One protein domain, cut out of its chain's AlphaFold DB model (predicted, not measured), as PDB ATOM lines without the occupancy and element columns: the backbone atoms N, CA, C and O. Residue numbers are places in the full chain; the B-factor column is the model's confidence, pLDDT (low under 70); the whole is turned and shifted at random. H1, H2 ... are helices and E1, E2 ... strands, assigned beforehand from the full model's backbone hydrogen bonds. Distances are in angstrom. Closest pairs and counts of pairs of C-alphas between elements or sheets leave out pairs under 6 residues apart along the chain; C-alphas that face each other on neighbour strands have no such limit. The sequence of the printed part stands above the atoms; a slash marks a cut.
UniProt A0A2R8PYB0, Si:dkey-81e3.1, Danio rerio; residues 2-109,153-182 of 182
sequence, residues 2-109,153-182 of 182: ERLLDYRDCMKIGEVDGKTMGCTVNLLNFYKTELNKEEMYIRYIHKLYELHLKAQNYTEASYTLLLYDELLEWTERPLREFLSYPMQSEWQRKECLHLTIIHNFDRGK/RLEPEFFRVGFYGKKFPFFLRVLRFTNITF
ATOM      1  N   GLU A   2      -3.311  -9.178  10.221       52.47
ATOM      2  CA  GLU A   2      -2.680  -9.943   9.124       52.47
ATOM      3  C   GLU A   2      -1.233 -10.411   9.417       52.47
ATOM      4  O   GLU A   2      -0.932 -11.592   9.303       52.47
ATOM      5  N   ARG A   3      -0.370  -9.541   9.966       57.34
ATOM      6  CA  ARG A   3       1.036  -9.882  10.302       57.34
ATOM      7  C   ARG A   3       1.202 -10.970  11.375       57.34
ATOM      8  O   ARG A   3       2.190 -11.697  11.377       57.34
ATOM      9  N   LEU A   4       0.245 -11.081  12.301       57.78
ATOM     10  CA  LEU A   4       0.241 -12.141  13.318       57.78
ATOM     11  C   LEU A   4      -0.194 -13.484  12.727       57.78
ATOM     12  O   LEU A   4       0.280 -14.527  13.173       57.78
ATOM     13  N   LEU A   5      -1.071 -13.456  11.718       59.28
ATOM     14  CA  LEU A   5      -1.469 -14.640  10.961       59.28
ATOM     15  C   LEU A   5      -0.308 -15.131  10.086       59.28
ATOM     16  O   LEU A   5       0.006 -16.315  10.145       59.28
ATOM     17  N   ASP A   6       0.407 -14.221   9.415       61.19
ATOM     18  CA  ASP A   6       1.615 -14.548   8.639       61.19
ATOM     19  C   ASP A   6       2.693 -15.220   9.505       61.19
ATOM     20  O   ASP A   6       3.260 -16.247   9.128       61.19
ATOM     21  N   TYR A   7       2.948 -14.686  10.705       60.00
ATOM     22  CA  TYR A   7       3.874 -15.307  11.655       60.00
ATOM     23  C   TYR A   7       3.385 -16.670  12.146       60.00
ATOM     24  O   TYR A   7       4.168 -17.620  12.192       60.00
ATOM     25  N   ARG A   8       2.095 -16.792  12.495       62.00
ATOM     26  CA  ARG A   8       1.499 -18.066  12.924       62.00
ATOM     27  C   ARG A   8       1.665 -19.139  11.852       62.00
ATOM     28  O   ARG A   8       1.983 -20.276  12.183       62.00
ATOM     29  N   ASP A   9       1.444 -18.788  10.592       59.53
ATOM     30  CA  ASP A   9       1.489 -19.747   9.496       59.53
ATOM     31  C   ASP A   9       2.939 -20.104   9.106       59.53
ATOM     32  O   ASP A   9       3.198 -21.256   8.767       59.53
ATOM     33  N   CYS A  10       3.910 -19.199   9.298       57.09
ATOM     34  CA  CYS A  10       5.342 -19.525   9.176       57.09
ATOM     35  C   CYS A  10       5.849 -20.427  10.315       57.09
ATOM     36  O   CYS A  10       6.618 -21.354  10.082       57.09
ATOM     37  N   MET A  11       5.383 -20.201  11.548       55.09
ATOM     38  CA  MET A  11       5.787 -20.977  12.729       55.09
ATOM     39  C   MET A  11       5.240 -22.415  12.754       55.09
ATOM     40  O   MET A  11       5.765 -23.249  13.487       55.09
ATOM     41  N   LYS A  12       4.210 -22.733  11.958       55.19
ATOM     42  CA  LYS A  12       3.654 -24.095  11.841       55.19
ATOM     43  C   LYS A  12       4.563 -25.075  11.098       55.19
ATOM     44  O   LYS A  12       4.347 -26.276  11.206       55.19
ATOM     45  N   ILE A  13       5.547 -24.584  10.346       53.94
ATOM     46  CA  ILE A  13       6.350 -25.410   9.433       53.94
ATOM     47  C   ILE A  13       7.518 -26.103  10.164       53.94
ATOM     48  O   ILE A  13       8.113 -27.025   9.627       53.94
ATOM     49  N   GLY A  14       7.816 -25.742  11.419       45.25
ATOM     50  CA  GLY A  14       8.786 -26.457  12.268       45.25
ATOM     51  C   GLY A  14      10.259 -26.327  11.852       45.25
ATOM     52  O   GLY A  14      11.138 -26.593  12.668       45.25
ATOM     53  N   GLU A  15      10.542 -25.864  10.635       49.25
ATOM     54  CA  GLU A  15      11.892 -25.599  10.143       49.25
ATOM     55  C   GLU A  15      12.376 -24.191  10.533       49.25
ATOM     56  O   GLU A  15      11.682 -23.178  10.374       49.25
ATOM     57  N   VAL A  16      13.609 -24.125  11.045       52.19
ATOM     58  CA  VAL A  16      14.350 -22.874  11.250       52.19
ATOM     59  C   VAL A  16      14.857 -22.410   9.882       52.19
ATOM     60  O   VAL A  16      16.004 -22.640   9.524       52.19
ATOM     61  N   ASP A  17      13.975 -21.806   9.088       64.12
ATOM     62  CA  ASP A  17      14.315 -21.201   7.794       64.12
ATOM     63  C   ASP A  17      14.341 -19.662   7.903       64.12
ATOM     64  O   ASP A  17      13.714 -19.063   8.788       64.12
ATOM     65  N   GLY A  18      15.024 -18.991   6.971       59.03
ATOM     66  CA  GLY A  18      15.118 -17.529   6.888       59.03
ATOM     67  C   GLY A  18      13.752 -16.830   6.833       59.03
ATOM     68  O   GLY A  18      13.616 -15.688   7.276       59.03
ATOM     69  N   LYS A  19      12.698 -17.529   6.387       63.84
ATOM     70  CA  LYS A  19      11.306 -17.049   6.456       63.84
ATOM     71  C   LYS A  19      10.831 -16.826   7.893       63.84
ATOM     72  O   LYS A  19      10.182 -15.819   8.168       63.84
ATOM     73  N   THR A  20      11.170 -17.725   8.815       65.25
ATOM     74  CA  THR A  20      10.768 -17.649  10.227       65.25
ATOM     75  C   THR A  20      11.465 -16.481  10.930       65.25
ATOM     76  O   THR A  20      10.823 -15.734  11.677       65.25
ATOM     77  N   MET A  21      12.750 -16.254  10.632       71.19
ATOM     78  CA  MET A  21      13.497 -15.091  11.131       71.19
ATOM     79  C   MET A  21      12.937 -13.781  10.560       71.19
ATOM     80  O   MET A  21      12.588 -12.883  11.324       71.19
ATOM     81  N   GLY A  22      12.730 -13.701   9.239       65.75
ATOM     82  CA  GLY A  22      12.181 -12.510   8.580       65.75
ATOM     83  C   GLY A  22      10.784 -12.118   9.081       65.75
ATOM     84  O   GLY A  22      10.510 -10.941   9.320       65.75
ATOM     85  N   CYS A  23       9.907 -13.096   9.325       64.69
ATOM     86  CA  CYS A  23       8.592 -12.838   9.918       64.69
ATOM     87  C   CYS A  23       8.683 -12.331  11.363       64.69
ATOM     88  O   CYS A  23       7.905 -11.459  11.753       64.69
ATOM     89  N   THR A  24       9.640 -12.832  12.149       69.69
ATOM     90  CA  THR A  24       9.850 -12.376  13.530       69.69
ATOM     91  C   THR A  24      10.380 -10.937  13.564       69.69
ATOM     92  O   THR A  24       9.868 -10.125  14.329       69.69
ATOM     93  N   VAL A  25      11.307 -10.572  12.669       72.44
ATOM     94  CA  VAL A  25      11.804  -9.189  12.519       72.44
ATOM     95  C   VAL A  25      10.681  -8.219  12.131       72.44
ATOM     96  O   VAL A  25      10.569  -7.129  12.692       72.44
ATOM     97  N   ASN A  26       9.788  -8.617  11.223       72.06
ATOM     98  CA  ASN A  26       8.636  -7.789  10.851       72.06
ATOM     99  C   ASN A  26       7.669  -7.549  12.019       72.06
ATOM    100  O   ASN A  26       7.092  -6.462  12.128       72.06
ATOM    101  N   LEU A  27       7.487  -8.543  12.894       70.75
ATOM    102  CA  LEU A  27       6.716  -8.372  14.125       70.75
ATOM    103  C   LEU A  27       7.432  -7.466  15.129       70.75
ATOM    104  O   LEU A  27       6.776  -6.621  15.732       70.75
ATOM    105  N   LEU A  28       8.752  -7.594  15.278       76.06
ATOM    106  CA  LEU A  28       9.541  -6.710  16.139       76.06
ATOM    107  C   LEU A  28       9.400  -5.246  15.719       76.06
ATOM    108  O   LEU A  28       9.052  -4.410  16.548       76.06
ATOM    109  N   ASN A  29       9.557  -4.945  14.426       70.00
ATOM    110  CA  ASN A  29       9.386  -3.588  13.897       70.00
ATOM    111  C   ASN A  29       7.978  -3.028  14.138       70.00
ATOM    112  O   ASN A  29       7.817  -1.833  14.363       70.00
ATOM    113  N   PHE A  30       6.955  -3.883  14.111       67.88
ATOM    114  CA  PHE A  30       5.589  -3.478  14.431       67.88
ATOM    115  C   PHE A  30       5.444  -3.118  15.916       67.88
ATOM    116  O   PHE A  30       4.982  -2.025  16.243       67.88
ATOM    117  N   TYR A  31       5.895  -3.997  16.813       68.06
ATOM    118  CA  TYR A  31       5.769  -3.779  18.255       68.06
ATOM    119  C   TYR A  31       6.673  -2.667  18.797       68.06
ATOM    120  O   TYR A  31       6.292  -2.040  19.776       68.06
ATOM    121  N   LYS A  32       7.796  -2.358  18.135       68.12
ATOM    122  CA  LYS A  32       8.647  -1.203  18.475       68.12
ATOM    123  C   LYS A  32       7.894   0.133  18.370       68.12
ATOM    124  O   LYS A  32       8.237   1.083  19.060       68.12
ATOM    125  N   THR A  33       6.873   0.212  17.510       64.25
ATOM    126  CA  THR A  33       6.122   1.451  17.229       64.25
ATOM    127  C   THR A  33       4.772   1.559  17.943       64.25
ATOM    128  O   THR A  33       4.177   2.634  17.955       64.25
ATOM    129  N   GLU A  34       4.269   0.474  18.540       66.25
ATOM    130  CA  GLU A  34       2.977   0.480  19.231       66.25
ATOM    131  C   GLU A  34       3.147   0.726  20.739       66.25
ATOM    132  O   GLU A  34       3.726  -0.090  21.457       66.25
ATOM    133  N   LEU A  35       2.577   1.833  21.229       55.19
ATOM    134  CA  LEU A  35       2.502   2.155  22.658       55.19
ATOM    135  C   LEU A  35       1.824   1.008  23.442       55.19
ATOM    136  O   LEU A  35       0.841   0.424  22.982       55.19
ATOM    137  N   ASN A  36       2.332   0.711  24.644       61.06
ATOM    138  CA  ASN A  36       1.829  -0.302  25.595       61.06
ATOM    139  C   ASN A  36       2.040  -1.790  25.232       61.06
ATOM    140  O   ASN A  36       1.328  -2.647  25.758       61.06
ATOM    141  N   LYS A  37       3.014  -2.140  24.377       77.88
ATOM    142  CA  LYS A  37       3.328  -3.554  24.057       77.88
ATOM    143  C   LYS A  37       4.782  -3.971  24.288       77.88
ATOM    144  O   LYS A  37       5.226  -4.973  23.726       77.88
ATOM    145  N   GLU A  38       5.492  -3.263  25.158       83.31
ATOM    146  CA  GLU A  38       6.901  -3.523  25.479       83.31
ATOM    147  C   GLU A  38       7.163  -4.979  25.899       83.31
ATOM    148  O   GLU A  38       8.051  -5.630  25.361       83.31
ATOM    149  N   GLU A  39       6.321  -5.566  26.756       88.25
ATOM    150  CA  GLU A  39       6.475  -6.974  27.146       88.25
ATOM    151  C   GLU A  39       6.400  -7.937  25.958       88.25
ATOM    152  O   GLU A  39       7.136  -8.923  25.895       88.25
ATOM    153  N   MET A  40       5.511  -7.674  24.997       85.88
ATOM    154  CA  MET A  40       5.418  -8.502  23.796       85.88
ATOM    155  C   MET A  40       6.650  -8.304  22.921       85.88
ATOM    156  O   MET A  40       7.187  -9.288  22.417       85.88
ATOM    157  N   TYR A  41       7.136  -7.070  22.796       87.50
ATOM    158  CA  TYR A  41       8.383  -6.774  22.101       87.50
ATOM    159  C   TYR A  41       9.560  -7.560  22.707       87.50
ATOM    160  O   TYR A  41      10.215  -8.311  21.985       87.50
ATOM    161  N   ILE A  42       9.734  -7.536  24.034       91.38
ATOM    162  CA  ILE A  42      10.787  -8.297  24.734       91.38
ATOM    163  C   ILE A  42      10.618  -9.815  24.534       91.38
ATOM    164  O   ILE A  42      11.603 -10.527  24.318       91.38
ATOM    165  N   ARG A  43       9.383 -10.341  24.546       91.31
ATOM    166  CA  ARG A  43       9.113 -11.763  24.241       91.31
ATOM    167  C   ARG A  43       9.556 -12.143  22.829       91.31
ATOM    168  O   ARG A  43      10.132 -13.215  22.641       91.31
ATOM    169  N   TYR A  44       9.292 -11.291  21.840       88.62
ATOM    170  CA  TYR A  44       9.713 -11.543  20.460       88.62
ATOM    171  C   TYR A  44      11.220 -11.375  20.267       88.62
ATOM    172  O   TYR A  44      11.785 -12.127  19.474       88.62
ATOM    173  N   ILE A  45      11.878 -10.488  21.023       91.62
ATOM    174  CA  ILE A  45      13.343 -10.384  21.042       91.62
ATOM    175  C   ILE A  45      13.936 -11.730  21.459       91.62
ATOM    176  O   ILE A  45      14.732 -12.305  20.724       91.62
ATOM    177  N   HIS A  46      13.473 -12.297  22.575       94.62
ATOM    178  CA  HIS A  46      13.967 -13.593  23.049       94.62
ATOM    179  C   HIS A  46      13.629 -14.735  22.089       94.62
ATOM    180  O   HIS A  46      14.439 -15.631  21.877       94.62
ATOM    181  N   LYS A  47      12.455 -14.699  21.445       90.75
ATOM    182  CA  LYS A  47      12.112 -15.689  20.418       90.75
ATOM    183  C   LYS A  47      13.077 -15.631  19.229       90.75
ATOM    184  O   LYS A  47      13.500 -16.683  18.756       90.75
ATOM    185  N   LEU A  48      13.417 -14.434  18.748       89.38
ATOM    186  CA  LEU A  48      14.374 -14.263  17.655       89.38
ATOM    187  C   LEU A  48      15.791 -14.665  18.083       89.38
ATOM    188  O   LEU A  48      16.471 -15.370  17.342       89.38
ATOM    189  N   TYR A  49      16.198 -14.298  19.297       93.62
ATOM    190  CA  TYR A  49      17.475 -14.691  19.891       93.62
ATOM    191  C   TYR A  49      17.666 -16.217  19.881       93.62
ATOM    192  O   TYR A  49      18.666 -16.714  19.367       93.62
ATOM    193  N   GLU A  50      16.664 -16.970  20.341       93.31
ATOM    194  CA  GLU A  50      16.694 -18.438  20.333       93.31
ATOM    195  C   GLU A  50      16.769 -19.028  18.915       93.31
ATOM    196  O   GLU A  50      17.411 -20.058  18.697       93.31
ATOM    197  N   LEU A  51      16.132 -18.389  17.925       89.12
ATOM    198  CA  LEU A  51      16.256 -18.804  16.525       89.12
ATOM    199  C   LEU A  51      17.682 -18.592  16.005       89.12
ATOM    200  O   LEU A  51      18.221 -19.487  15.355       89.12
ATOM    201  N   HIS A  52      18.304 -17.449  16.308       90.56
ATOM    202  CA  HIS A  52      19.693 -17.186  15.930       90.56
ATOM    203  C   HIS A  52      20.664 -18.156  16.606       90.56
ATOM    204  O   HIS A  52      21.537 -18.692  15.927       90.56
ATOM    205  N   LEU A  53      20.477 -18.460  17.895       91.06
ATOM    206  CA  LEU A  53      21.300 -19.449  18.595       91.06
ATOM    207  C   LEU A  53      21.201 -20.845  17.971       91.06
ATOM    208  O   LEU A  53      22.228 -21.493  17.767       91.06
ATOM    209  N   LYS A  54      19.988 -21.302  17.630       91.75
ATOM    210  CA  LYS A  54      19.779 -22.603  16.964       91.75
ATOM    211  C   LYS A  54      20.449 -22.674  15.596       91.75
ATOM    212  O   LYS A  54      20.955 -23.727  15.228       91.75
ATOM    213  N   ALA A  55      20.477 -21.556  14.876       87.06
ATOM    214  CA  ALA A  55      21.178 -21.426  13.604       87.06
ATOM    215  C   ALA A  55      22.691 -21.167  13.756       87.06
ATOM    216  O   ALA A  55      23.371 -21.022  12.751       87.06
ATOM    217  N   GLN A  56      23.216 -21.101  14.987       92.50
ATOM    218  CA  GLN A  56      24.610 -20.740  15.295       92.50
ATOM    219  C   GLN A  56      25.025 -19.339  14.805       92.50
ATOM    220  O   GLN A  56      26.207 -19.025  14.698       92.50
ATOM    221  N   ASN A  57      24.051 -18.453  14.589       90.94
ATOM    222  CA  ASN A  57      24.264 -17.061  14.202       90.94
ATOM    223  C   ASN A  57      24.520 -16.203  15.453       90.94
ATOM    224  O   ASN A  57      23.684 -15.384  15.834       90.94
ATOM    225  N   TYR A  58      25.652 -16.410  16.132       94.19
ATOM    226  CA  TYR A  58      25.920 -15.784  17.438       94.19
ATOM    227  C   TYR A  58      25.996 -14.254  17.384       94.19
ATOM    228  O   TYR A  58      25.546 -13.581  18.313       94.19
ATOM    229  N   THR A  59      26.515 -13.697  16.292       92.25
ATOM    230  CA  THR A  59      26.578 -12.246  16.069       92.25
ATOM    231  C   THR A  59      25.179 -11.636  15.996       92.25
ATOM    232  O   THR A  59      24.874 -10.696  16.724       92.25
ATOM    233  N   GLU A  60      24.289 -12.228  15.201       90.62
ATOM    234  CA  GLU A  60      22.897 -11.776  15.086       90.62
ATOM    235  C   GLU A  60      22.107 -12.000  16.382       90.62
ATOM    236  O   GLU A  60      21.297 -11.163  16.781       90.62
ATOM    237  N   ALA A  61      22.379 -13.099  17.098       94.31
ATOM    238  CA  ALA A  61      21.813 -13.346  18.422       94.31
ATOM    239  C   ALA A  61      22.192 -12.218  19.402       94.31
ATOM    240  O   ALA A  61      21.345 -11.707  20.134       94.31
ATOM    241  N   SER A  62      23.452 -11.787  19.370       96.25
ATOM    242  CA  SER A  62      23.976 -10.700  20.203       96.25
ATOM    243  C   SER A  62      23.311  -9.362  19.876       96.25
ATOM    244  O   SER A  62      22.784  -8.708  20.773       96.25
ATOM    245  N   TYR A  63      23.242  -8.995  18.590       94.69
ATOM    246  CA  TYR A  63      22.534  -7.788  18.150       94.69
ATOM    247  C   TYR A  63      21.044  -7.817  18.489       94.69
ATOM    248  O   TYR A  63      20.470  -6.795  18.851       94.69
ATOM    249  N   THR A  64      20.422  -8.994  18.446       93.12
ATOM    250  CA  THR A  64      19.028  -9.156  18.863       93.12
ATOM    251  C   THR A  64      18.847  -8.836  20.347       93.12
ATOM    252  O   THR A  64      17.914  -8.116  20.694       93.12
ATOM    253  N   LEU A  65      19.728  -9.316  21.232       96.19
ATOM    254  CA  LEU A  65      19.651  -8.992  22.663       96.19
ATOM    255  C   LEU A  65      19.990  -7.530  22.974       96.19
ATOM    256  O   LEU A  65      19.428  -6.989  23.927       96.19
ATOM    257  N   LEU A  66      20.821  -6.866  22.162       95.38
ATOM    258  CA  LEU A  66      21.053  -5.422  22.295       95.38
ATOM    259  C   LEU A  66      19.756  -4.608  22.136       95.38
ATOM    260  O   LEU A  66      19.595  -3.586  22.792       95.38
ATOM    261  N   LEU A  67      18.769  -5.100  21.376       93.88
ATOM    262  CA  LEU A  67      17.445  -4.464  21.311       93.88
ATOM    263  C   LEU A  67      16.706  -4.472  22.656       93.88
ATOM    264  O   LEU A  67      15.849  -3.617  22.873       93.88
ATOM    265  N   TYR A  68      16.965  -5.460  23.522       95.12
ATOM    266  CA  TYR A  68      16.414  -5.469  24.878       95.12
ATOM    267  C   TYR A  68      17.255  -4.591  25.803       95.12
ATOM    268  O   TYR A  68      16.699  -3.858  26.614       95.12
ATOM    269  N   ASP A  69      18.576  -4.623  25.641       94.94
ATOM    270  CA  ASP A  69      19.486  -3.752  26.376       94.94
ATOM    271  C   ASP A  69      19.139  -2.258  26.229       94.94
ATOM    272  O   ASP A  69      19.142  -1.535  27.224       94.94
ATOM    273  N   GLU A  70      18.759  -1.813  25.025       93.75
ATOM    274  CA  GLU A  70      18.311  -0.437  24.738       93.75
ATOM    275  C   GLU A  70      17.093   0.012  25.568       93.75
ATOM    276  O   GLU A  70      16.858   1.211  25.710       93.75
ATOM    277  N   LEU A  71      16.303  -0.925  26.104       93.19
ATOM    278  CA  LEU A  71      15.132  -0.628  26.936       93.19
ATOM    279  C   LEU A  71      15.471  -0.525  28.425       93.19
ATOM    280  O   LEU A  71      14.602  -0.157  29.214       93.19
ATOM    281  N   LEU A  72      16.689  -0.913  28.810       95.56
ATOM    282  CA  LEU A  72      17.121  -0.984  30.197       95.56
ATOM    283  C   LEU A  72      18.075   0.154  30.537       95.56
ATOM    284  O   LEU A  72      18.986   0.484  29.773       95.56
ATOM    285  N   GLU A  73      17.935   0.674  31.747       96.06
ATOM    286  CA  GLU A  73      18.831   1.677  32.314       96.06
ATOM    287  C   GLU A  73      19.709   1.098  33.435       96.06
ATOM    288  O   GLU A  73      19.332   0.157  34.134       96.06
ATOM    289  N   TRP A  74      20.887   1.686  33.650       96.50
ATOM    290  CA  TRP A  74      21.769   1.360  34.776       96.50
ATOM    291  C   TRP A  74      21.201   1.917  36.096       96.50
ATOM    292  O   TRP A  74      21.747   2.853  36.674       96.50
ATOM    293  N   THR A  75      20.072   1.371  36.562       96.56
ATOM    294  CA  THR A  75      19.361   1.835  37.767       96.56
ATOM    295  C   THR A  75      18.999   0.694  38.719       96.56
ATOM    296  O   THR A  75      18.782  -0.447  38.316       96.56
ATOM    297  N   GLU A  76      18.836   1.017  40.003       96.00
ATOM    298  CA  GLU A  76      18.365   0.063  41.019       96.00
ATOM    299  C   GLU A  76      16.840  -0.147  40.999       96.00
ATOM    300  O   GLU A  76      16.261  -0.689  41.943       96.00
ATOM    301  N   ARG A  77      16.155   0.289  39.930       97.12
ATOM    302  CA  ARG A  77      14.711   0.106  39.785       97.12
ATOM    303  C   ARG A  77      14.389  -1.393  39.836       97.12
ATOM    304  O   ARG A  77      14.944  -2.159  39.043       97.12
ATOM    305  N   PRO A  78      13.492  -1.840  40.732       97.00
ATOM    306  CA  PRO A  78      13.154  -3.250  40.818       97.00
ATOM    307  C   PRO A  78      12.343  -3.671  39.591       97.00
ATOM    308  O   PRO A  78      11.311  -3.078  39.272       97.00
ATOM    309  N   LEU A  79      12.786  -4.736  38.929       96.06
ATOM    310  CA  LEU A  79      12.036  -5.413  37.884       96.06
ATOM    311  C   LEU A  79      11.404  -6.678  38.449       96.06
ATOM    312  O   LEU A  79      12.053  -7.489  39.111       96.06
ATOM    313  N   ARG A  80      10.128  -6.879  38.128       95.19
ATOM    314  CA  ARG A  80       9.435  -8.136  38.418       95.19
ATOM    315  C   ARG A  80      10.041  -9.302  37.629       95.19
ATOM    316  O   ARG A  80      10.737  -9.111  36.623       95.19
ATOM    317  N   GLU A  81       9.718 -10.510  38.072       95.31
ATOM    318  CA  GLU A  81      10.009 -11.728  37.322       95.31
ATOM    319  C   GLU A  81       9.384 -11.654  35.921       95.31
ATOM    320  O   GLU A  81       8.230 -11.243  35.746       95.31
ATOM    321  N   PHE A  82      10.171 -12.004  34.906       93.69
ATOM    322  CA  PHE A  82       9.733 -11.963  33.518       93.69
ATOM    323  C   PHE A  82      10.560 -12.919  32.659       93.69
ATOM    324  O   PHE A  82      11.786 -12.866  32.682       93.69
ATOM    325  N   LEU A  83       9.892 -13.753  31.853       92.88
ATOM    326  CA  LEU A  83      10.539 -14.832  31.093       92.88
ATOM    327  C   LEU A  83      11.323 -15.767  32.029       92.88
ATOM    328  O   LEU A  83      10.723 -16.347  32.925       92.88
ATOM    329  N   SER A  84      12.627 -15.926  31.809       91.81
ATOM    330  CA  SER A  84      13.544 -16.683  32.666       91.81
ATOM    331  C   SER A  84      14.299 -15.797  33.662       91.81
ATOM    332  O   SER A  84      15.154 -16.302  34.385       91.81
ATOM    333  N   TYR A  85      14.040 -14.485  33.683       94.00
ATOM    334  CA  TYR A  85      14.703 -13.575  34.610       94.00
ATOM    335  C   TYR A  85      13.966 -13.539  35.946       94.00
ATOM    336  O   TYR A  85      12.764 -13.242  35.953       94.00
ATOM    337  N   PRO A  86      14.674 -13.739  37.072       95.69
ATOM    338  CA  PRO A  86      14.084 -13.582  38.390       95.69
ATOM    339  C   PRO A  86      13.749 -12.109  38.666       95.69
ATOM    340  O   PRO A  86      14.091 -11.200  37.894       95.69
ATOM    341  N   MET A  87      13.080 -11.869  39.793       96.81
ATOM    342  CA  MET A  87      12.947 -10.521  40.343       96.81
ATOM    343  C   MET A  87      14.336  -9.998  40.734       96.81
ATOM    344  O   MET A  87      15.029 -10.628  41.528       96.81
ATOM    345  N   GLN A  88      14.744  -8.874  40.149       97.25
ATOM    346  CA  GLN A  88      16.091  -8.305  40.280       97.25
ATOM    347  C   GLN A  88      16.066  -6.819  39.903       97.25
ATOM    348  O   GLN A  88      15.067  -6.353  39.347       97.25
ATOM    349  N   SER A  89      17.132  -6.067  40.182       97.81
ATOM    350  CA  SER A  89      17.206  -4.685  39.700       97.81
ATOM    351  C   SER A  89      17.427  -4.626  38.188       97.81
ATOM    352  O   SER A  89      17.903  -5.573  37.551       97.81
ATOM    353  N   GLU A  90      17.042  -3.507  37.589       97.38
ATOM    354  CA  GLU A  90      17.273  -3.243  36.175       97.38
ATOM    355  C   GLU A  90      18.760  -3.300  35.826       97.38
ATOM    356  O   GLU A  90      19.137  -3.968  34.861       97.38
ATOM    357  N   TRP A  91      19.593  -2.730  36.698       96.69
ATOM    358  CA  TRP A  91      21.047  -2.813  36.643       96.69
ATOM    359  C   TRP A  91      21.535  -4.268  36.544       96.69
ATOM    360  O   TRP A  91      22.249  -4.616  35.606       96.69
ATOM    361  N   GLN A  92      21.076  -5.155  37.437       97.44
ATOM    362  CA  GLN A  92      21.458  -6.578  37.429       97.44
ATOM    363  C   GLN A  92      21.006  -7.300  36.152       97.44
ATOM    364  O   GLN A  92      21.699  -8.179  35.634       97.44
ATOM    365  N   ARG A  93      19.832  -6.940  35.612       97.75
ATOM    366  CA  ARG A  93      19.354  -7.508  34.343       97.75
ATOM    367  C   ARG A  93      20.218  -7.068  33.167       97.75
ATOM    368  O   ARG A  93      20.564  -7.910  32.338       97.75
ATOM    369  N   LYS A  94      20.565  -5.782  33.118       97.94
ATOM    370  CA  LYS A  94      21.400  -5.186  32.075       97.94
ATOM    371  C   LYS A  94      22.818  -5.767  32.095       97.94
ATOM    372  O   LYS A  94      23.313  -6.199  31.060       97.94
ATOM    373  N   GLU A  95      23.407  -5.926  33.280       97.62
ATOM    374  CA  GLU A  95      24.697  -6.601  33.473       97.62
ATOM    375  C   GLU A  95      24.683  -8.038  32.922       97.62
ATOM    376  O   GLU A  95      25.532  -8.418  32.112       97.62
ATOM    377  N   CYS A  96      23.691  -8.843  33.315       97.25
ATOM    378  CA  CYS A  96      23.560 -10.225  32.853       97.25
ATOM    379  C   CYS A  96      23.400 -10.316  31.324       97.25
ATOM    380  O   CYS A  96      23.987 -11.196  30.681       97.25
ATOM    381  N   LEU A  97      22.641  -9.389  30.728       97.38
ATOM    382  CA  LEU A  97      22.514  -9.275  29.276       97.38
ATOM    383  C   LEU A  97      23.851  -8.956  28.619       97.38
ATOM    384  O   LEU A  97      24.240  -9.674  27.704       97.38
ATOM    385  N   HIS A  98      24.578  -7.947  29.102       98.25
ATOM    386  CA  HIS A  98      25.882  -7.565  28.554       98.25
ATOM    387  C   HIS A  98      26.867  -8.731  28.580       98.25
ATOM    388  O   HIS A  98      27.487  -9.032  27.562       98.25
ATOM    389  N   LEU A  99      26.954  -9.461  29.696       98.31
ATOM    390  CA  LEU A  99      27.820 -10.640  29.806       98.31
ATOM    391  C   LEU A  99      27.418 -11.756  28.825       98.31
ATOM    392  O   LEU A  99      28.282 -12.390  28.215       98.31
ATOM    393  N   THR A 100      26.115 -11.971  28.626       98.12
ATOM    394  CA  THR A 100      25.593 -12.944  27.648       98.12
ATOM    395  C   THR A 100      25.910 -12.524  26.209       98.12
ATOM    396  O   THR A 100      26.331 -13.344  25.392       98.12
ATOM    397  N   ILE A 101      25.749 -11.237  25.897       98.25
ATOM    398  CA  ILE A 101      26.045 -10.648  24.588       98.25
ATOM    399  C   ILE A 101      27.544 -10.750  24.287       98.25
ATOM    400  O   ILE A 101      27.911 -11.204  23.207       98.25
ATOM    401  N   ILE A 102      28.416 -10.427  25.248       98.38
ATOM    402  CA  ILE A 102      29.874 -10.578  25.107       98.38
ATOM    403  C   ILE A 102      30.246 -12.034  24.810       98.38
ATOM    404  O   ILE A 102      31.052 -12.289  23.916       98.38
ATOM    405  N   HIS A 103      29.648 -12.994  25.523       98.12
ATOM    406  CA  HIS A 103      29.895 -14.417  25.284       98.12
ATOM    407  C   HIS A 103      29.515 -14.837  23.857       98.12
ATOM    408  O   HIS A 103      30.267 -15.545  23.185       98.12
ATOM    409  N   ASN A 104      28.360 -14.385  23.372       97.00
ATOM    410  CA  ASN A 104      27.902 -14.698  22.024       97.00
ATOM    411  C   ASN A 104      28.749 -13.995  20.950       97.00
ATOM    412  O   ASN A 104      29.140 -14.640  19.977       97.00
ATOM    413  N   PHE A 105      29.113 -12.723  21.129       97.25
ATOM    414  CA  PHE A 105      30.017 -12.037  20.205       97.25
ATOM    415  C   PHE A 105      31.404 -12.679  20.159       97.25
ATOM    416  O   PHE A 105      31.979 -12.758  19.076       97.25
ATOM    417  N   ASP A 106      31.919 -13.202  21.275       97.00
ATOM    418  CA  ASP A 106      33.185 -13.939  21.271       97.00
ATOM    419  C   ASP A 106      33.094 -15.203  20.403       97.00
ATOM    420  O   ASP A 106      33.958 -15.448  19.560       97.00
ATOM    421  N   ARG A 107      31.994 -15.961  20.520       95.69
ATOM    422  CA  ARG A 107      31.717 -17.119  19.647       95.69
ATOM    423  C   ARG A 107      31.546 -16.724  18.181       95.69
ATOM    424  O   ARG A 107      31.964 -17.471  17.302       95.69
ATOM    425  N   GLY A 108      30.956 -15.557  17.926       93.62
ATOM    426  CA  GLY A 108      30.822 -14.951  16.598       93.62
ATOM    427  C   GLY A 108      32.088 -14.254  16.085       93.62
ATOM    428  O   GLY A 108      32.072 -13.727  14.978       93.62
ATOM    429  N   LYS A 109      33.181 -14.238  16.865       95.06
ATOM    430  CA  LYS A 109      34.448 -13.541  16.564       95.06
ATOM    431  C   LYS A 109      34.296 -12.031  16.301       95.06
ATOM    432  O   LYS A 109      35.106 -11.426  15.595       95.06
ATOM    433  N   ARG A 153      40.229 -14.265  10.956       84.81
ATOM    434  CA  ARG A 153      38.792 -14.245  10.652       84.81
ATOM    435  C   ARG A 153      38.590 -14.543   9.170       84.81
ATOM    436  O   ARG A 153      39.392 -14.109   8.347       84.81
ATOM    437  N   LEU A 154      37.542 -15.298   8.847       74.69
ATOM    438  CA  LEU A 154      37.081 -15.407   7.467       74.69
ATOM    439  C   LEU A 154      36.483 -14.054   7.079       74.69
ATOM    440  O   LEU A 154      35.762 -13.452   7.880       74.69
ATOM    441  N   GLU A 155      36.821 -13.555   5.892       68.69
ATOM    442  CA  GLU A 155      36.140 -12.374   5.371       68.69
ATOM    443  C   GLU A 155      34.676 -12.740   5.100       68.69
ATOM    444  O   GLU A 155      34.420 -13.767   4.468       68.69
ATOM    445  N   PRO A 156      33.710 -11.947   5.591       69.75
ATOM    446  CA  PRO A 156      32.308 -12.221   5.333       69.75
ATOM    447  C   PRO A 156      32.023 -12.096   3.834       69.75
ATOM    448  O   PRO A 156      32.350 -11.087   3.205       69.75
ATOM    449  N   GLU A 157      31.360 -13.102   3.272       67.00
ATOM    450  CA  GLU A 157      30.865 -13.039   1.901       67.00
ATOM    451  C   GLU A 157      29.470 -12.405   1.884       67.00
ATOM    452  O   GLU A 157      28.564 -12.808   2.621       67.00
ATOM    453  N   PHE A 158      29.289 -11.396   1.029       71.31
ATOM    454  CA  PHE A 158      28.022 -10.684   0.879       71.31
ATOM    455  C   PHE A 158      27.300 -11.144  -0.384       71.31
ATOM    456  O   PHE A 158      27.744 -10.885  -1.505       71.31
ATOM    457  N   PHE A 159      26.128 -11.755  -0.214       64.88
ATOM    458  CA  PHE A 159      25.288 -12.185  -1.329       64.88
ATOM    459  C   PHE A 159      24.068 -11.293  -1.472       64.88
ATOM    460  O   PHE A 159      23.323 -11.058  -0.520       64.88
ATOM    461  N   ARG A 160      23.806 -10.833  -2.696       68.00
ATOM    462  CA  ARG A 160      22.587 -10.094  -3.009       68.00
ATOM    463  C   ARG A 160      21.502 -11.049  -3.488       68.00
ATOM    464  O   ARG A 160      21.605 -11.606  -4.577       68.00
ATOM    465  N   VAL A 161      20.429 -11.173  -2.712       69.12
ATOM    466  CA  VAL A 161      19.292 -12.050  -3.027       69.12
ATOM    467  C   VAL A 161      18.072 -11.212  -3.418       69.12
ATOM    468  O   VAL A 161      17.709 -10.250  -2.736       69.12
ATOM    469  N   GLY A 162      17.443 -11.562  -4.545       66.00
ATOM    470  CA  GLY A 162      16.218 -10.935  -5.044       66.00
ATOM    471  C   GLY A 162      15.082 -11.948  -5.164       66.00
ATOM    472  O   GLY A 162      15.240 -12.979  -5.813       66.00
ATOM    473  N   PHE A 163      13.930 -11.644  -4.567       65.19
ATOM    474  CA  PHE A 163      12.733 -12.482  -4.649       65.19
ATOM    475  C   PHE A 163      11.769 -11.921  -5.702       65.19
ATOM    476  O   PHE A 163      11.213 -10.837  -5.531       65.19
ATOM    477  N   TYR A 164      11.541 -12.668  -6.786       70.44
ATOM    478  CA  TYR A 164      10.691 -12.239  -7.903       70.44
ATOM    479  C   TYR A 164       9.453 -13.133  -8.042       70.44
ATOM    480  O   TYR A 164       9.558 -14.352  -8.119       70.44
ATOM    481  N   GLY A 165       8.263 -12.526  -8.118       65.56
ATOM    482  CA  GLY A 165       6.999 -13.224  -8.392       65.56
ATOM    483  C   GLY A 165       5.926 -13.066  -7.307       65.56
ATOM    484  O   GLY A 165       6.207 -12.838  -6.134       65.56
ATOM    485  N   LYS A 166       4.650 -13.208  -7.700       67.19
ATOM    486  CA  LYS A 166       3.476 -12.982  -6.825       67.19
ATOM    487  C   LYS A 166       3.262 -14.058  -5.747       67.19
ATOM    488  O   LYS A 166       2.447 -13.843  -4.857       67.19
ATOM    489  N   LYS A 167       3.977 -15.189  -5.815       68.38
ATOM    490  CA  LYS A 167       3.876 -16.305  -4.853       68.38
ATOM    491  C   LYS A 167       4.652 -16.076  -3.546       68.38
ATOM    492  O   LYS A 167       4.427 -16.800  -2.586       68.38
ATOM    493  N   PHE A 168       5.546 -15.088  -3.489       52.72
ATOM    494  CA  PHE A 168       6.281 -14.756  -2.263       52.72
ATOM    495  C   PHE A 168       5.438 -13.875  -1.324       52.72
ATOM    496  O   PHE A 168       4.606 -13.114  -1.813       52.72
ATOM    497  N   PRO A 169       5.616 -13.918   0.005       62.34
ATOM    498  CA  PRO A 169       5.031 -12.939   0.929       62.34
ATOM    499  C   PRO A 169       5.329 -11.487   0.520       62.34
ATOM    500  O   PRO A 169       6.396 -11.206  -0.026       62.34
ATOM    501  N   PHE A 170       4.399 -10.554   0.771       54.22
ATOM    502  CA  PHE A 170       4.516  -9.161   0.301       54.22
ATOM    503  C   PHE A 170       5.813  -8.482   0.776       54.22
ATOM    504  O   PHE A 170       6.463  -7.794  -0.008       54.22
ATOM    505  N   PHE A 171       6.251  -8.761   2.010       56.53
ATOM    506  CA  PHE A 171       7.481  -8.199   2.577       56.53
ATOM    507  C   PHE A 171       8.769  -8.649   1.862       56.53
ATOM    508  O   PHE A 171       9.761  -7.930   1.904       56.53
ATOM    509  N   LEU A 172       8.768  -9.799   1.175       51.09
ATOM    510  CA  LEU A 172       9.932 -10.282   0.418       51.09
ATOM    511  C   LEU A 172       9.991  -9.721  -1.010       51.09
ATOM    512  O   LEU A 172      11.068  -9.659  -1.588       51.09
ATOM    513  N   ARG A 173       8.860  -9.294  -1.591       50.44
ATOM    514  CA  ARG A 173       8.787  -8.869  -3.007       50.44
ATOM    515  C   ARG A 173       9.407  -7.499  -3.287       50.44
ATOM    516  O   ARG A 173       9.690  -7.196  -4.442       50.44
ATOM    517  N   VAL A 174       9.544  -6.651  -2.268       42.78
ATOM    518  CA  VAL A 174       9.916  -5.231  -2.432       42.78
ATOM    519  C   VAL A 174      11.342  -4.945  -1.937       42.78
ATOM    520  O   VAL A 174      11.902  -3.897  -2.248       42.78
ATOM    521  N   LEU A 175      11.973  -5.883  -1.223       44.56
ATOM    522  CA  LEU A 175      13.268  -5.680  -0.572       44.56
ATOM    523  C   LEU A 175      14.375  -6.506  -1.243       44.56
ATOM    524  O   LEU A 175      14.228  -7.701  -1.493       44.56
ATOM    525  N   ARG A 176      15.499  -5.847  -1.543       44.28
ATOM    526  CA  ARG A 176      16.765  -6.501  -1.900       44.28
ATOM    527  C   ARG A 176      17.502  -6.763  -0.592       44.28
ATOM    528  O   ARG A 176      17.753  -5.811   0.139       44.28
ATOM    529  N   PHE A 177      17.842  -8.016  -0.316       52.25
ATOM    530  CA  PHE A 177      18.568  -8.385   0.898       52.25
ATOM    531  C   PHE A 177      20.037  -8.637   0.565       52.25
ATOM    532  O   PHE A 177      20.350  -9.296  -0.432       52.25
ATOM    533  N   THR A 178      20.928  -8.103   1.393       51.25
ATOM    534  CA  THR A 178      22.312  -8.565   1.506       51.25
ATOM    535  C   THR A 178      22.355  -9.612   2.608       51.25
ATOM    536  O   THR A 178      22.137  -9.278   3.770       51.25
ATOM    537  N   ASN A 179      22.583 -10.869   2.237       54.06
ATOM    538  CA  ASN A 179      22.855 -11.938   3.189       54.06
ATOM    539  C   ASN A 179      24.349 -11.962   3.501       54.06
ATOM    540  O   ASN A 179      25.167 -11.788   2.596       54.06
ATOM    541  N   ILE A 180      24.664 -12.201   4.770       53.28
ATOM    542  CA  ILE A 180      26.020 -12.413   5.265       53.28
ATOM    543  C   ILE A 180      26.134 -13.894   5.615       53.28
ATOM    544  O   ILE A 180      25.307 -14.414   6.366       53.28
ATOM    545  N   THR A 181      27.128 -14.573   5.060       49.38
ATOM    546  CA  THR A 181      27.509 -15.938   5.446       49.38
ATOM    547  C   THR A 181      28.881 -15.903   6.110       49.38
ATOM    548  O   THR A 181      29.782 -15.234   5.602       49.38
ATOM    549  N   PHE A 182      29.006 -16.592   7.248       42.09
ATOM    550  CA  PHE A 182      30.248 -16.778   8.005       42.09
ATOM    551  C   PHE A 182      30.799 -18.188   7.803       42.09
ATOM    552  O   PHE A 182      29.970 -19.114   7.636       42.09
TER     553      PHE A 182
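What this domain is: This is residues 2 to 109 and 153 to 182 of the 182 residues of the protein "Si:dkey-81e3.1" of Danio rerio (UniProt A0A2R8PYB0). What shape do these atoms make? Five helices, H1 to H5, fold back and forth in a zigzag row, each beside the next; a ribbon of two antiparallel strands, E1 and E2, with the short helix H6 between them in the chain, is set off from H1 to H4. What is its make-up? The 138 printed residues, mostly helix by class, run H1 H2 H3 H4 H5 E1 H6 E2, with sheet order E1 - E2. The whole is only just compact, close to loose, with a radius of gyration of the C-alphas of 16.7 A and spans of 52 by 41 by 25 A.

Where its parts are: Where are the helices of the row? H1 is residues 2 to 11 (14.4 A), from C-alpha 2 at (-2.680, -9.943, 9.124); H2 is 18 to 33 (23.4 A), H3 38 to 54 (24.5 A), H4 58 to 69 (16.3 A) and H5 90 to 107 (26.0 A). What follows? E1 is 157 to 161, H6 170 to 173, and E2 177 to 181, ending at C-alpha 181 (27.509, -15.938, 5.446).

How they stand to each other: How do the helices meet? H1 and H2 touch, closest C-alphas Tyr 7 and Cys 23 at 5.6 A, opposite ways at a shallow tilt of 34 degrees, only just short of steep. H2 and H3 touch at Tyr 31 and Tyr 41 (C-alphas 5.5 A), H3 and H4 at Tyr 49 and Ala 61 (4.8 A), and H4 and H5 at Ser 62 and Ile 101 (4.8 A), opposite ways at 21, 12 and 13 degrees; these four helical hairpins have mostly aligned packing. What of the backbones and strands? Every O i to N i+4 pair is within hydrogen-bond range in H1, H3 and H5, 11 of 12 in H2 and 7 of 8 in H4, and H6 is too short for one. E1 and E2 are antiparallel at 147 degrees, with N 159 and O 179 3.0 A apart; H6 is near H2, while E2 is apart from H5.

The domain as a whole: How far does it reach? The C-alphas of Glu 76 and Gly 165, the farthest apart, are 52.4 A apart. Where are the links and the cut? H4 to H5 is a long link, residues 70 to 89, in which 78 to 79 pair antiparallel with 88 to 89; residues 110 to 152 are not printed, and C-alphas 109 and 153 are 7.4 A apart. Where is confidence low? The mean pLDDT of the printed part is 78.5, and 55 residues are under 70, among them 2 to 20 and 165 to 182.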